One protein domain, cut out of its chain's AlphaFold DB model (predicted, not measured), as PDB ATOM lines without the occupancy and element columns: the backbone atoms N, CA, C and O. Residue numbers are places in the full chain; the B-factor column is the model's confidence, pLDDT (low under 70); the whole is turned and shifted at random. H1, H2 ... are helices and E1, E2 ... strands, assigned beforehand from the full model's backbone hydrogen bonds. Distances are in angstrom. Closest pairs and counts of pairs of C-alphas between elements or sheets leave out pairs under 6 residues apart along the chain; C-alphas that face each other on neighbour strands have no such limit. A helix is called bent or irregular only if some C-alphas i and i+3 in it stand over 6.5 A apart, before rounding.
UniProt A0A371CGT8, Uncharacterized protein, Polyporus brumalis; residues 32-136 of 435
ATOM      1  N   LEU A  32     -34.267 -10.020 -51.865       95.06
ATOM      2  CA  LEU A  32     -33.676  -8.966 -52.678       95.06
ATOM      3  C   LEU A  32     -34.255  -9.036 -54.096       95.06
ATOM      4  O   LEU A  32     -34.331 -10.114 -54.696       95.06
ATOM      5  N   CYS A  33     -34.667  -7.894 -54.639       93.88
ATOM      6  CA  CYS A  33     -35.127  -7.785 -56.015       93.88
ATOM      7  C   CYS A  33     -33.981  -8.138 -56.971       93.88
ATOM      8  O   CYS A  33     -32.974  -7.443 -57.035       93.88
ATOM      9  N   LYS A  34     -34.145  -9.236 -57.715       87.69
ATOM     10  CA  LYS A  34     -33.215  -9.677 -58.771       87.69
ATOM     11  C   LYS A  34     -33.740  -9.383 -60.183       87.69
ATOM     12  O   LYS A  34     -33.113  -9.798 -61.148       87.69
ATOM     13  N   GLY A  35     -34.919  -8.760 -60.285       79.62
ATOM     14  CA  GLY A  35     -35.619  -8.509 -61.544       79.62
ATOM     15  C   GLY A  35     -35.046  -7.323 -62.319       79.62
ATOM     16  O   GLY A  35     -33.840  -7.087 -62.321       79.62
ATOM     17  N   LEU A  36     -35.931  -6.567 -62.976       77.69
ATOM     18  CA  LEU A  36     -35.582  -5.375 -63.752       77.69
ATOM     19  C   LEU A  36     -34.718  -4.409 -62.925       77.69
ATOM     20  O   LEU A  36     -35.213  -3.756 -62.001       77.69
ATOM     21  N   ARG A  37     -33.435  -4.295 -63.295       83.00
ATOM     22  CA  ARG A  37     -32.440  -3.387 -62.700       83.00
ATOM     23  C   ARG A  37     -32.681  -1.944 -63.131       83.00
ATOM     24  O   ARG A  37     -31.848  -1.307 -63.766       83.00
ATOM     25  N   THR A  38     -33.867  -1.436 -62.826       90.38
ATOM     26  CA  THR A  38     -34.146  -0.006 -62.935       90.38
ATOM     27  C   THR A  38     -33.702   0.677 -61.642       90.38
ATOM     28  O   THR A  38     -33.864   0.084 -60.572       90.38
ATOM     29  N   PRO A  39     -33.236   1.937 -61.683       90.62
ATOM     30  CA  PRO A  39     -32.843   2.675 -60.475       90.62
ATOM     31  C   PRO A  39     -33.938   2.709 -59.394       90.62
ATOM     32  O   PRO A  39     -33.674   2.745 -58.190       90.62
ATOM     33  N   LYS A  40     -35.204   2.644 -59.823       91.06
ATOM     34  CA  LYS A  40     -36.366   2.614 -58.936       91.06
ATOM     35  C   LYS A  40     -36.407   1.358 -58.062       91.06
ATOM     36  O   LYS A  40     -36.703   1.486 -56.874       91.06
ATOM     37  N   PHE A  41     -36.114   0.188 -58.632       92.94
ATOM     38  CA  PHE A  41     -36.274  -1.113 -57.970       92.94
ATOM     39  C   PHE A  41     -34.962  -1.773 -57.554       92.94
ATOM     40  O   PHE A  41     -34.988  -2.747 -56.796       92.94
ATOM     41  N   ASP A  42     -33.832  -1.258 -58.033       92.88
ATOM     42  CA  ASP A  42     -32.528  -1.813 -57.716       92.88
ATOM     43  C   ASP A  42     -32.235  -1.731 -56.213       92.88
ATOM     44  O   ASP A  42     -32.493  -0.719 -55.543       92.88
ATOM     45  N   GLY A  43     -31.763  -2.852 -55.676       93.69
ATOM     46  CA  GLY A  43     -31.512  -3.026 -54.252       93.69
ATOM     47  C   GLY A  43     -32.758  -3.124 -53.360       93.69
ATOM     48  O   GLY A  43     -32.594  -3.270 -52.153       93.69
ATOM     49  N   LEU A  44     -33.993  -3.051 -53.869       96.44
ATOM     50  CA  LEU A  44     -35.171  -3.156 -52.998       96.44
ATOM     51  C   LEU A  44     -35.396  -4.583 -52.495       96.44
ATOM     52  O   LEU A  44     -35.190  -5.562 -53.211       96.44
ATOM     53  N   TRP A  45     -35.913  -4.686 -51.274       96.81
ATOM     54  CA  TRP A  45     -36.325  -5.940 -50.659       96.81
ATOM     55  C   TRP A  45     -37.851  -6.056 -50.648       96.81
ATOM     56  O   TRP A  45     -38.560  -5.063 -50.473       96.81
ATOM     57  N   TYR A  46     -38.377  -7.264 -50.836       96.81
ATOM     58  CA  TYR A  46     -39.819  -7.514 -50.875       96.81
ATOM     59  C   TYR A  46     -40.215  -8.804 -50.154       96.81
ATOM     60  O   TYR A  46     -39.383  -9.669 -49.874       96.81
ATOM     61  N   ARG A  47     -41.511  -8.949 -49.875       97.19
ATOM     62  CA  ARG A  47     -42.141 -10.187 -49.400       97.19
ATOM     63  C   ARG A  47     -43.306 -10.570 -50.309       97.19
ATOM     64  O   ARG A  47     -43.989  -9.700 -50.850       97.19
ATOM     65  N   LYS A  48     -43.536 -11.874 -50.459       96.12
ATOM     66  CA  LYS A  48     -44.680 -12.456 -51.182       96.12
ATOM     67  C   LYS A  48     -45.418 -13.438 -50.286       96.12
ATOM     68  O   LYS A  48     -44.795 -14.049 -49.421       96.12
ATOM     69  N   CYS A  49     -46.719 -13.619 -50.485       95.25
ATOM     70  CA  CYS A  49     -47.441 -14.698 -49.809       95.25
ATOM     71  C   CYS A  49     -46.958 -16.068 -50.301       95.25
ATOM     72  O   CYS A  49     -46.789 -16.269 -51.501       95.25
ATOM     73  N   PHE A  50     -46.766 -17.030 -49.394       93.19
ATOM     74  CA  PHE A  50     -46.461 -18.409 -49.787       93.19
ATOM     75  C   PHE A  50     -47.624 -19.113 -50.491       93.19
ATOM     76  O   PHE A  50     -47.379 -20.085 -51.195       93.19
ATOM     77  N   HIS A  51     -48.849 -18.602 -50.334       90.12
ATOM     78  CA  HIS A  51     -50.023 -19.035 -51.088       90.12
ATOM     79  C   HIS A  51     -50.150 -18.328 -52.449       90.12
ATOM     80  O   HIS A  51     -51.116 -18.547 -53.167       90.12
ATOM     81  N   ASN A  52     -49.212 -17.455 -52.828       89.38
ATOM     82  CA  ASN A  52     -49.103 -17.048 -54.224       89.38
ATOM     83  C   ASN A  52     -48.606 -18.272 -54.988       89.38
ATOM     84  O   ASN A  52     -47.498 -18.705 -54.704       89.38
ATOM     85  N   PHE A  53     -49.359 -18.812 -55.944       81.56
ATOM     86  CA  PHE A  53     -49.031 -19.977 -56.780       81.56
ATOM     87  C   PHE A  53     -49.219 -19.637 -58.261       81.56
ATOM     88  O   PHE A  53     -49.823 -20.410 -58.992       81.56
ATOM     89  N   GLU A  54     -48.718 -18.482 -58.717       74.38
ATOM     90  CA  GLU A  54     -48.726 -18.152 -60.150       74.38
ATOM     91  C   GLU A  54     -48.283 -19.356 -61.011       74.38
ATOM     92  O   GLU A  54     -47.230 -19.943 -60.724       74.38
ATOM     93  N   PRO A  55     -49.075 -19.741 -62.033       68.69
ATOM     94  CA  PRO A  55     -50.162 -18.974 -62.656       68.69
ATOM     95  C   PRO A  55     -51.589 -19.278 -62.148       68.69
ATOM     96  O   PRO A  55     -52.541 -18.927 -62.833       68.69
ATOM     97  N   VAL A  56     -51.770 -19.943 -61.007       74.56
ATOM     98  CA  VAL A  56     -53.106 -20.326 -60.520       74.56
ATOM     99  C   VAL A  56     -53.907 -19.076 -60.125       74.56
ATOM    100  O   VAL A  56     -53.515 -18.349 -59.207       74.56
ATOM    101  N   ASP A  57     -55.033 -18.830 -60.802       72.06
ATOM    102  CA  ASP A  57     -55.851 -17.617 -60.624       72.06
ATOM    103  C   ASP A  57     -56.461 -17.487 -59.227       72.06
ATOM    104  O   ASP A  57     -56.666 -16.375 -58.740       72.06
ATOM    105  N   THR A  58     -56.676 -18.612 -58.543       77.31
ATOM    106  CA  THR A  58     -57.185 -18.655 -57.165       77.31
ATOM    107  C   THR A  58     -56.113 -18.373 -56.112       77.31
ATOM    108  O   THR A  58     -56.408 -18.329 -54.917       77.31
ATOM    109  N   SER A  59     -54.858 -18.180 -56.520       87.81
ATOM    110  CA  SER A  59     -53.752 -18.007 -55.588       87.81
ATOM    111  C   SER A  59     -53.629 -16.569 -55.069       87.81
ATOM    112  O   SER A  59     -53.969 -15.594 -55.740       87.81
ATOM    113  N   CYS A  60     -53.131 -16.416 -53.839       91.44
ATOM    114  CA  CYS A  60     -53.032 -15.109 -53.192       91.44
ATOM    115  C   CYS A  60     -51.973 -14.239 -53.885       91.44
ATOM    116  O   CYS A  60     -50.797 -14.588 -53.895       91.44
ATOM    117  N   LYS A  61     -52.347 -13.063 -54.396       94.50
ATOM    118  CA  LYS A  61     -51.425 -12.166 -55.124       94.50
ATOM    119  C   LYS A  61     -50.676 -11.170 -54.225       94.50
ATOM    120  O   LYS A  61     -50.033 -10.257 -54.736       94.50
ATOM    121  N   HIS A  62     -50.712 -11.348 -52.901       96.06
ATOM    122  CA  HIS A  62     -50.094 -10.403 -51.968       96.06
ATOM    123  C   HIS A  62     -48.594 -10.224 -52.227       96.06
ATOM    124  O   HIS A  62     -47.806 -11.183 -52.201       96.06
ATOM    125  N   PHE A  63     -48.201  -8.966 -52.387       95.88
ATOM    126  CA  PHE A  63     -46.832  -8.519 -52.580       95.88
ATOM    127  C   PHE A  63     -46.632  -7.189 -51.856       95.88
ATOM    128  O   PHE A  63     -47.462  -6.288 -51.969       95.88
ATOM    129  N   LYS A  64     -45.513  -7.044 -51.146       96.88
ATOM    130  CA  LYS A  64     -45.168  -5.786 -50.480       96.88
ATOM    131  C   LYS A  64     -43.657  -5.576 -50.449       96.88
ATOM    132  O   LYS A  64     -42.910  -6.491 -50.091       96.88
ATOM    133  N   PHE A  65     -43.206  -4.367 -50.782       96.81
ATOM    134  CA  PHE A  65     -41.835  -3.938 -50.502       96.81
ATOM    135  C   PHE A  65     -41.623  -3.772 -48.991       96.81
ATOM    136  O   PHE A  65     -42.548  -3.438 -48.253       96.81
ATOM    137  N   THR A  66     -40.413  -4.045 -48.519       96.69
ATOM    138  CA  THR A  66     -40.046  -3.866 -47.108       96.69
ATOM    139  C   THR A  66     -39.335  -2.538 -46.895       96.69
ATOM    140  O   THR A  66     -38.677  -2.058 -47.812       96.69
ATOM    141  N   ASP A  67     -39.332  -2.046 -45.659       96.38
ATOM    142  CA  ASP A  67     -38.621  -0.821 -45.260       96.38
ATOM    143  C   ASP A  67     -37.118  -1.046 -44.973       96.38
ATOM    144  O   ASP A  67     -36.466  -0.239 -44.317       96.38
ATOM    145  N   LEU A  68     -36.558  -2.174 -45.427       96.31
ATOM    146  CA  LEU A  68     -35.139  -2.489 -45.263       96.31
ATOM    147  C   LEU A  68     -34.259  -1.575 -46.133       96.31
ATOM    148  O   LEU A  68     -34.677  -1.201 -47.235       96.31
ATOM    149  N   PRO A  69     -33.017  -1.281 -45.698       96.44
ATOM    150  CA  PRO A  69     -32.031  -0.604 -46.534       96.44
ATOM    151  C   PRO A  69     -31.831  -1.306 -47.880       96.44
ATOM    152  O   PRO A  69     -32.016  -2.520 -48.009       96.44
ATOM    153  N   ARG A  70     -31.437  -0.546 -48.902       95.06
ATOM    154  CA  ARG A  70     -31.221  -1.108 -50.237       95.06
ATOM    155  C   ARG A  70     -29.976  -1.995 -50.282       95.06
ATOM    156  O   ARG A  70     -28.985  -1.752 -49.606       95.06
ATOM    157  N   GLY A  71     -30.023  -3.016 -51.131       92.75
ATOM    158  CA  GLY A  71     -28.879  -3.849 -51.473       92.75
ATOM    159  C   GLY A  71     -28.325  -4.614 -50.275       92.75
ATOM    160  O   GLY A  71     -29.072  -5.167 -49.465       92.75
ATOM    161  N   HIS A  72     -26.998  -4.665 -50.190       91.50
ATOM    162  CA  HIS A  72     -26.286  -5.426 -49.168       91.50
ATOM    163  C   HIS A  72     -26.291  -4.761 -47.786       91.50
ATOM    164  O   HIS A  72     -26.017  -5.445 -46.801       91.50
ATOM    165  N   ASP A  73     -26.700  -3.497 -47.680       92.31
ATOM    166  CA  ASP A  73     -26.746  -2.770 -46.405       92.31
ATOM    167  C   ASP A  73     -27.783  -3.359 -45.433       92.31
ATOM    168  O   ASP A  73     -27.668  -3.213 -44.218       92.31
ATOM    169  N   ALA A  74     -28.774  -4.099 -45.945       92.94
ATOM    170  CA  ALA A  74     -29.728  -4.840 -45.122       92.94
ATOM    171  C   ALA A  74     -29.173  -6.167 -44.568       92.94
ATOM    172  O   ALA A  74     -29.788  -6.757 -43.677       92.94
ATOM    173  N   HIS A  75     -28.036  -6.672 -45.066       90.62
ATOM    174  CA  HIS A  75     -27.519  -7.991 -44.675       90.62
ATOM    175  C   HIS A  75     -27.315  -8.158 -43.165       90.62
ATOM    176  O   HIS A  75     -27.747  -9.192 -42.653       90.62
ATOM    177  N   PRO A  76     -26.741  -7.193 -42.420       92.38
ATOM    178  CA  PRO A  76     -26.565  -7.338 -40.976       92.38
ATOM    179  C   PRO A  76     -27.887  -7.547 -40.224       92.38
ATOM    180  O   PRO A  76     -27.924  -8.264 -39.229       92.38
ATOM    181  N   GLN A  77     -28.991  -6.978 -40.725       90.62
ATOM    182  CA  GLN A  77     -30.325  -7.132 -40.132       90.62
ATOM    183  C   GLN A  77     -30.964  -8.490 -40.464       90.62
ATOM    184  O   GLN A  77     -31.855  -8.955 -39.757       90.62
ATOM    185  N   LEU A  78     -30.515  -9.131 -41.547       91.38
ATOM    186  CA  LEU A  78     -31.041 -10.407 -42.040       91.38
ATOM    187  C   LEU A  78     -30.182 -11.611 -41.631       91.38
ATOM    188  O   LEU A  78     -30.686 -12.734 -41.582       91.38
ATOM    189  N   GLN A  79     -28.905 -11.397 -41.307       88.06
ATOM    190  CA  GLN A  79     -27.962 -12.412 -40.826       88.06
ATOM    191  C   GLN A  79     -28.152 -12.710 -39.332       88.06
ATOM    192  O   GLN A  79     -27.218 -12.706 -38.533       88.06
ATOM    193  N   ILE A  80     -29.392 -12.991 -38.948       92.25
ATOM    194  CA  ILE A  80     -29.727 -13.430 -37.597       92.25
ATOM    195  C   ILE A  80     -29.524 -14.943 -37.440       92.25
ATOM    196  O   ILE A  80     -29.357 -15.699 -38.405       92.25
ATOM    197  N   LYS A  81     -29.566 -15.403 -36.187       96.94
ATOM    198  CA  LYS A  81     -29.638 -16.829 -35.849       96.94
ATOM    199  C   LYS A  81     -30.911 -17.435 -36.448       96.94
ATOM    200  O   LYS A  81     -31.971 -16.811 -36.419       96.94
ATOM    201  N   CYS A  82     -30.811 -18.650 -36.981       97.19
ATOM    202  CA  CYS A  82     -31.932 -19.350 -37.601       97.19
ATOM    203  C   CYS A  82     -33.085 -19.542 -36.600       97.19
ATOM    204  O   CYS A  82     -32.879 -20.203 -35.581       97.19
ATOM    205  N   PRO A  83     -34.300 -19.042 -36.898       96.56
ATOM    206  CA  PRO A  83     -35.452 -19.161 -36.002       96.56
ATOM    207  C   PRO A  83     -36.167 -20.519 -36.098       96.56
ATOM    208  O   PRO A  83     -37.146 -20.754 -35.395       96.56
ATOM    209  N   GLY A  84     -35.720 -21.413 -36.986       95.75
ATOM    210  CA  GLY A  84     -36.358 -22.711 -37.193       95.75
ATOM    211  C   GLY A  84     -36.273 -23.609 -35.959       95.75
ATOM    212  O   GLY A  84     -35.300 -23.552 -35.212       95.75
ATOM    213  N   LEU A  85     -37.264 -24.488 -35.784       92.44
ATOM    214  CA  LEU A  85     -37.412 -25.350 -34.600       92.44
ATOM    215  C   LEU A  85     -36.129 -26.105 -34.216       92.44
ATOM    216  O   LEU A  85     -35.781 -26.165 -33.048       92.44
ATOM    217  N   GLY A  86     -35.391 -26.641 -35.195       92.50
ATOM    218  CA  GLY A  86     -34.142 -27.365 -34.925       92.50
ATOM    219  C   GLY A  86     -32.986 -26.478 -34.451       92.50
ATOM    220  O   GLY A  86     -32.046 -26.983 -33.851       92.50
ATOM    221  N   CYS A  87     -33.033 -25.173 -34.722       96.88
ATOM    222  CA  CYS A  87     -32.032 -24.213 -34.262       96.88
ATOM    223  C   CYS A  87     -32.471 -23.450 -33.008       96.88
ATOM    224  O   CYS A  87     -31.602 -23.018 -32.261       96.88
ATOM    225  N   LYS A  88     -33.778 -23.304 -32.759       93.00
ATOM    226  CA  LYS A  88     -34.316 -22.553 -31.614       93.00
ATOM    227  C   LYS A  88     -33.806 -23.086 -30.271       93.00
ATOM    228  O   LYS A  88     -33.419 -22.292 -29.422       93.00
ATOM    229  N   ASP A  89     -33.735 -24.408 -30.138       90.00
ATOM    230  CA  ASP A  89     -33.304 -25.087 -28.908       90.00
ATOM    231  C   ASP A  89     -31.839 -25.566 -28.975       90.00
ATOM    232  O   ASP A  89     -31.326 -26.198 -28.052       90.00
ATOM    233  N   ALA A  90     -31.138 -25.284 -30.078       94.44
ATOM    234  CA  ALA A  90     -29.756 -25.708 -30.254       94.44
ATOM    235  C   ALA A  90     -28.796 -24.784 -29.497       94.44
ATOM    236  O   ALA A  90     -28.880 -23.560 -29.589       94.44
ATOM    237  N   ARG A  91     -27.788 -25.372 -28.838       95.69
ATOM    238  CA  ARG A  91     -26.706 -24.616 -28.177       95.69
ATOM    239  C   ARG A  91     -25.966 -23.681 -29.144       95.69
ATOM    240  O   ARG A  91     -25.535 -22.602 -28.750       95.69
ATOM    241  N   ALA A  92     -25.828 -24.099 -30.403       95.56
ATOM    242  CA  ALA A  92     -25.204 -23.340 -31.480       95.56
ATOM    243  C   ALA A  92     -26.158 -23.269 -32.689       95.56
ATOM    244  O   ALA A  92     -26.129 -24.148 -33.553       95.56
ATOM    245  N   PRO A  93     -27.049 -22.263 -32.753       95.88
ATOM    246  CA  PRO A  93     -27.964 -22.113 -33.875       95.88
ATOM    247  C   PRO A  93     -27.204 -21.736 -35.148       95.88
ATOM    248  O   PRO A  93     -26.354 -20.847 -35.141       95.88
ATOM    249  N   ASN A  94     -27.561 -22.377 -36.261       96.88
ATOM    250  CA  ASN A  94     -27.027 -22.025 -37.576       96.88
ATOM    251  C   ASN A  94     -27.453 -20.607 -37.987       96.88
ATOM    252  O   ASN A  94     -28.506 -20.126 -37.569       96.88
ATOM    253  N   ALA A  95     -26.686 -19.964 -38.867       96.06
ATOM    254  CA  ALA A  95     -27.088 -18.701 -39.484       96.06
ATOM    255  C   ALA A  95     -28.247 -18.902 -40.479       96.06
ATOM    256  O   ALA A  95     -28.367 -19.954 -41.123       96.06
ATOM    257  N   VAL A  96     -29.104 -17.887 -40.615       96.12
ATOM    258  CA  VAL A  96     -30.107 -17.840 -41.686       96.12
ATOM    259  C   VAL A  96     -29.410 -17.747 -43.043       96.12
ATOM    260  O   VAL A  96     -28.483 -16.963 -43.230       96.12
ATOM    261  N   ASN A  97     -29.892 -18.511 -44.025       95.12
ATOM    262  CA  ASN A  97     -29.543 -18.255 -45.415       95.12
ATOM    263  C   ASN A  97     -30.454 -17.145 -45.949       95.12
ATOM    264  O   ASN A  97     -31.652 -17.364 -46.120       95.12
ATOM    265  N   ILE A  98     -29.889 -15.975 -46.238       93.75
ATOM    266  CA  ILE A  98     -30.635 -14.799 -46.716       93.75
ATOM    267  C   ILE A  98     -31.390 -15.040 -48.035       93.75
ATOM    268  O   ILE A  98     -32.380 -14.370 -48.307       93.75
ATOM    269  N   ASN A  99     -30.960 -16.015 -48.844       93.75
ATOM    270  CA  ASN A  99     -31.641 -16.395 -50.084       93.75
ATOM    271  C   ASN A  99     -32.764 -17.423 -49.856       93.75
ATOM    272  O   ASN A  99     -33.462 -17.795 -50.797       93.75
ATOM    273  N   CYS A 100     -32.931 -17.937 -48.634       95.31
ATOM    274  CA  CYS A 100     -34.006 -18.866 -48.323       95.31
ATOM    275  C   CYS A 100     -35.342 -18.123 -48.269       95.31
ATOM    276  O   CYS A 100     -35.513 -17.216 -47.455       95.31
ATOM    277  N   LEU A 101     -36.322 -18.570 -49.061       95.19
ATOM    278  CA  LEU A 101     -37.669 -17.981 -49.070       95.19
ATOM    279  C   LEU A 101     -38.330 -17.994 -47.686       95.19
ATOM    280  O   LEU A 101     -39.088 -17.086 -47.363       95.19
ATOM    281  N   SER A 102     -38.046 -19.004 -46.861       96.12
ATOM    282  CA  SER A 102     -38.578 -19.128 -45.497       96.12
ATOM    283  C   SER A 102     -37.712 -18.433 -44.442       96.12
ATOM    284  O   SER A 102     -38.089 -18.435 -43.274       96.12
ATOM    285  N   GLY A 103     -36.559 -17.860 -44.806       96.19
ATOM    286  CA  GLY A 103     -35.641 -17.226 -43.851       96.19
ATOM    287  C   GLY A 103     -35.058 -18.215 -42.841       96.19
ATOM    288  O   GLY A 103     -34.998 -17.929 -41.650       96.19
ATOM    289  N   LEU A 104     -34.679 -19.406 -43.307       96.75
ATOM    290  CA  LEU A 104     -34.157 -20.496 -42.483       96.75
ATOM    291  C   LEU A 104     -32.762 -20.926 -42.956       96.75
ATOM    292  O   LEU A 104     -32.360 -20.680 -44.096       96.75
ATOM    293  N   CYS A 105     -32.017 -21.614 -42.089       96.38
ATOM    294  CA  CYS A 105     -30.825 -22.363 -42.496       96.38
ATOM    295  C   CYS A 105     -31.210 -23.585 -43.358       96.38
ATOM    296  O   CYS A 105     -32.380 -23.980 -43.396       96.38
ATOM    297  N   LYS A 106     -30.228 -24.230 -44.008       95.00
ATOM    298  CA  LYS A 106     -30.449 -25.407 -44.876       95.00
ATOM    299  C   LYS A 106     -31.276 -26.502 -44.192       95.00
ATOM    300  O   LYS A 106     -32.308 -26.906 -44.721       95.00
ATOM    301  N   GLN A 107     -30.870 -26.943 -43.000       94.94
ATOM    302  CA  GLN A 107     -31.536 -28.048 -42.297       94.94
ATOM    303  C   GLN A 107     -32.965 -27.698 -41.853       94.94
ATOM    304  O   GLN A 107     -33.886 -28.489 -42.046       94.94
ATOM    305  N   CYS A 108     -33.179 -26.498 -41.304       95.88
ATOM    306  CA  CYS A 108     -34.517 -26.071 -40.888       95.88
ATOM    307  C   CYS A 108     -35.448 -25.842 -42.086       95.88
ATOM    308  O   CYS A 108     -36.630 -26.155 -41.994       95.88
ATOM    309  N   CYS A 109     -34.924 -25.345 -43.211       95.50
ATOM    310  CA  CYS A 109     -35.685 -25.194 -44.450       95.50
ATOM    311  C   CYS A 109     -36.164 -26.548 -44.986       95.50
ATOM    312  O   CYS A 109     -37.338 -26.681 -45.322       95.50
ATOM    313  N   ILE A 110     -35.281 -27.551 -45.025       92.56
ATOM    314  CA  ILE A 110     -35.630 -28.923 -45.427       92.56
ATOM    315  C   ILE A 110     -36.767 -29.463 -44.557       92.56
ATOM    316  O   ILE A 110     -37.762 -29.962 -45.076       92.56
ATOM    317  N   ARG A 111     -36.642 -29.319 -43.232       92.50
ATOM    318  CA  ARG A 111     -37.666 -29.786 -42.294       92.50
ATOM    319  C   ARG A 111     -38.998 -29.071 -42.512       92.50
ATOM    320  O   ARG A 111     -40.017 -29.740 -42.570       92.50
ATOM    321  N   ALA A 112     -38.987 -27.747 -42.678       93.44
ATOM    322  CA  ALA A 112     -40.199 -26.970 -42.932       93.44
ATOM    323  C   ALA A 112     -40.891 -27.373 -44.245       93.44
ATOM    324  O   ALA A 112     -42.110 -27.482 -44.276       93.44
ATOM    325  N   GLN A 113     -40.131 -27.639 -45.310       91.19
ATOM    326  CA  GLN A 113     -40.691 -28.137 -46.574       91.19
ATOM    327  C   GLN A 113     -41.299 -29.535 -46.450       91.19
ATOM    328  O   GLN A 113     -42.268 -29.832 -47.137       91.19
ATOM    329  N   ALA A 114     -40.735 -30.391 -45.596       87.31
ATOM    330  CA  ALA A 114     -41.267 -31.729 -45.358       87.31
ATOM    331  C   ALA A 114     -42.544 -31.715 -44.499       87.31
ATOM    332  O   ALA A 114     -43.368 -32.613 -44.628       87.31
ATOM    333  N   THR A 115     -42.711 -30.720 -43.620       88.94
ATOM    334  CA  THR A 115     -43.811 -30.689 -42.643       88.94
ATOM    335  C   THR A 115     -44.933 -29.708 -42.963       88.94
ATOM    336  O   THR A 115     -45.978 -29.788 -42.325       88.94
ATOM    337  N   VAL A 116     -44.747 -28.783 -43.909       88.75
ATOM    338  CA  VAL A 116     -45.779 -27.821 -44.325       88.75
ATOM    339  C   VAL A 116     -46.257 -28.176 -45.739       88.75
ATOM    340  O   VAL A 116     -45.584 -27.825 -46.714       88.75
ATOM    341  N   PRO A 117     -47.410 -28.861 -45.878       81.12
ATOM    342  CA  PRO A 117     -47.983 -29.188 -47.178       81.12
ATOM    343  C   PRO A 117     -48.201 -27.941 -48.037       81.12
ATOM    344  O   PRO A 117     -48.587 -26.884 -47.540       81.12
ATOM    345  N   GLY A 118     -47.933 -28.061 -49.338       81.12
ATOM    346  CA  GLY A 118     -48.097 -26.962 -50.293       81.12
ATOM    347  C   GLY A 118     -47.051 -25.849 -50.184       81.12
ATOM    348  O   GLY A 118     -47.099 -24.902 -50.965       81.12
ATOM    349  N   LEU A 119     -46.073 -25.927 -49.272       86.44
ATOM    350  CA  LEU A 119     -45.014 -24.922 -49.219       86.44
ATOM    351  C   LEU A 119     -44.184 -24.951 -50.512       86.44
ATOM    352  O   LEU A 119     -43.657 -25.994 -50.905       86.44
ATOM    353  N   ARG A 120     -44.031 -23.792 -51.167       82.94
ATOM    354  CA  ARG A 120     -43.185 -23.668 -52.363       82.94
ATOM    355  C   ARG A 120     -41.763 -24.165 -52.089       82.94
ATOM    356  O   ARG A 120     -41.174 -23.881 -51.043       82.94
ATOM    357  N   SER A 121     -41.177 -24.844 -53.075       83.94
ATOM    358  CA  SER A 121     -39.759 -25.201 -53.032       83.94
ATOM    359  C   SER A 121     -38.902 -23.944 -52.902       83.94
ATOM    360  O   SER A 121     -39.124 -22.939 -53.580       83.94
ATOM    361  N   CYS A 122     -37.900 -24.011 -52.034       88.00
ATOM    362  CA  CYS A 122     -36.921 -22.950 -51.854       88.00
ATOM    363  C   CYS A 122     -36.130 -22.778 -53.157       88.00
ATOM    364  O   CYS A 122     -35.806 -23.750 -53.831       88.00
ATOM    365  N   THR A 123     -35.783 -21.549 -53.518       84.75
ATOM    366  CA  THR A 123     -34.966 -21.274 -54.711       84.75
ATOM    367  C   THR A 123     -33.499 -21.659 -54.520       84.75
ATOM    368  O   THR A 123     -32.773 -21.848 -55.492       84.75
ATOM    369  N   VAL A 124     -33.050 -21.815 -53.272       86.81
ATOM    370  CA  VAL A 124     -31.695 -22.269 -52.955       86.81
ATOM    371  C   VAL A 124     -31.591 -23.770 -53.229       86.81
ATOM    372  O   VAL A 124     -32.119 -24.580 -52.467       86.81
ATOM    373  N   SER A 125     -30.883 -24.146 -54.296       77.00
ATOM    374  CA  SER A 125     -30.734 -25.537 -54.755       77.00
ATOM    375  C   SER A 125     -30.300 -26.497 -53.644       77.00
ATOM    376  O   SER A 125     -30.910 -27.551 -53.470       77.00
ATOM    377  N   SER A 126     -29.329 -26.097 -52.821       80.50
ATOM    378  CA  SER A 126     -28.824 -26.906 -51.706       80.50
ATOM    379  C   SER A 126     -29.865 -27.170 -50.611       80.50
ATOM    380  O   SER A 126     -29.731 -28.130 -49.855       80.50
ATOM    381  N   HIS A 127     -30.921 -26.356 -50.511       83.75
ATOM    382  CA  HIS A 127     -32.027 -26.591 -49.579       83.75
ATOM    383  C   HIS A 127     -33.039 -27.605 -50.134       83.75
ATOM    384  O   HIS A 127     -33.763 -28.217 -49.358       83.75
ATOM    385  N   ASN A 128     -33.078 -27.830 -51.451       73.75
ATOM    386  CA  ASN A 128     -34.029 -28.755 -52.078       73.75
ATOM    387  C   ASN A 128     -33.583 -30.226 -52.026       73.75
ATOM    388  O   ASN A 128     -34.380 -31.117 -52.317       73.75
ATOM    389  N   GLU A 129     -32.339 -30.505 -51.625       71.81
ATOM    390  CA  GLU A 129     -31.822 -31.874 -51.457       71.81
ATOM    391  C   GLU A 129     -32.673 -32.704 -50.485       71.81
ATOM    392  O   GLU A 129     -32.872 -33.902 -50.684       71.81
ATOM    393  N   GLY A 130     -33.213 -32.064 -49.446       58.75
ATOM    394  CA  GLY A 130     -34.011 -32.740 -48.430       58.75
ATOM    395  C   GLY A 130     -35.361 -33.244 -48.929       58.75
ATOM    396  O   GLY A 130     -35.788 -34.309 -48.501       58.75
ATOM    397  N   ARG A 131     -35.990 -32.558 -49.895       58.97
ATOM    398  CA  ARG A 131     -37.218 -33.055 -50.540       58.97
ATOM    399  C   ARG A 131     -36.956 -34.357 -51.300       58.97
ATOM    400  O   ARG A 131     -37.787 -35.252 -51.272       58.97
ATOM    401  N   ARG A 132     -35.778 -34.481 -51.927       56.69
ATOM    402  CA  ARG A 132     -35.376 -35.691 -52.664       56.69
ATOM    403  C   ARG A 132     -35.058 -36.868 -51.738       56.69
ATOM    404  O   ARG A 132     -35.308 -38.005 -52.107       56.69
ATOM    405  N   ARG A 133     -34.495 -36.608 -50.551       55.38
ATOM    406  CA  ARG A 133     -34.080 -37.662 -49.601       55.38
ATOM    407  C   ARG A 133     -35.162 -38.046 -48.582       55.38
ATOM    408  O   ARG A 133     -35.228 -39.201 -48.182       55.38
ATOM    409  N   GLY A 134     -36.010 -37.103 -48.171       48.88
ATOM    410  CA  GLY A 134     -37.001 -37.280 -47.101       48.88
ATOM    411  C   GLY A 134     -38.218 -38.136 -47.458       48.88
ATOM    412  O   GLY A 134     -38.930 -38.550 -46.555       48.88
ATOM    413  N   GLN A 135     -38.445 -38.450 -48.736       48.53
ATOM    414  CA  GLN A 135     -39.460 -39.435 -49.141       48.53
ATOM    415  C   GLN A 135     -38.959 -40.886 -49.097       48.53
ATOM    416  O   GLN A 135     -39.764 -41.798 -49.236       48.53
ATOM    417  N   VAL A 136     -37.657 -41.120 -48.880       42.28
ATOM    418  CA  VAL A 136     -37.080 -42.478 -48.848       42.28
ATOM    419  C   VAL A 136     -36.857 -42.976 -47.413       42.28
ATOM    420  O   VAL A 136     -36.705 -44.171 -47.189       42.28
TER     421      VAL A 136
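Overview. This is residues 32 to 136 of the 435 residues of an uncharacterized protein of Polyporus brumalis (UniProt A0A371CGT8). With little regular structure, this flat model has two loop-rich lobes: a small antiparallel hairpin, E1 and E2, and a helical lobe where short H2 and H4 pack on H3. Residues 35 to 40 stick out. The printed part has 105 residues, 34 in named elements: E1, E2, H1, H2, H3, H4, class mixed. It is only just compact, close to loose, with radius of gyration of the C-alphas 15.2 A and spans 45 by 37 by 19 A.

Arrangement. E1, residues 45 to 48, and E2, residues 63 to 65, form the hairpin at 163 degrees; N 47 and O 64 are within hydrogen-bond range, 2.8 A. H1, residues 71 to 78, is irregular, with C-alphas 73 and 76 7.1 A apart; 1 of 4 O i to N i+4 and 3 of 5 O i to N i+3 pairs are within range. H2, residues 85 to 88, too short for an O i to N i+4 pair, touches H3, residues 106 to 115; closest C-alphas Gly 86 and Cys 108, 6.1 A. H4, residues 129 to 133, touches H3; closest C-alphas Ile 110 and Gly 130, 5.1 A. In H3 and H4 every O i to N i+4 pair is within range.

Along the chain. E1 begins at C-alpha 45 (-36.325, -5.940, -50.659), H4 ends at C-alpha 133 (-34.080, -37.662, -49.601). From first to last C-alpha, E1 is 10.6 A, H1 11.7 A and H3 14.5 A.

Size, cuts and confidence. The farthest C-alphas, Pro 39 and Val 136, are 46.8 A apart. The printed part has no cut. Links E1 to E2, H2 to H3 and H3 to H4 are long. Residues 55 and 130 to 136 have pLDDT under 70.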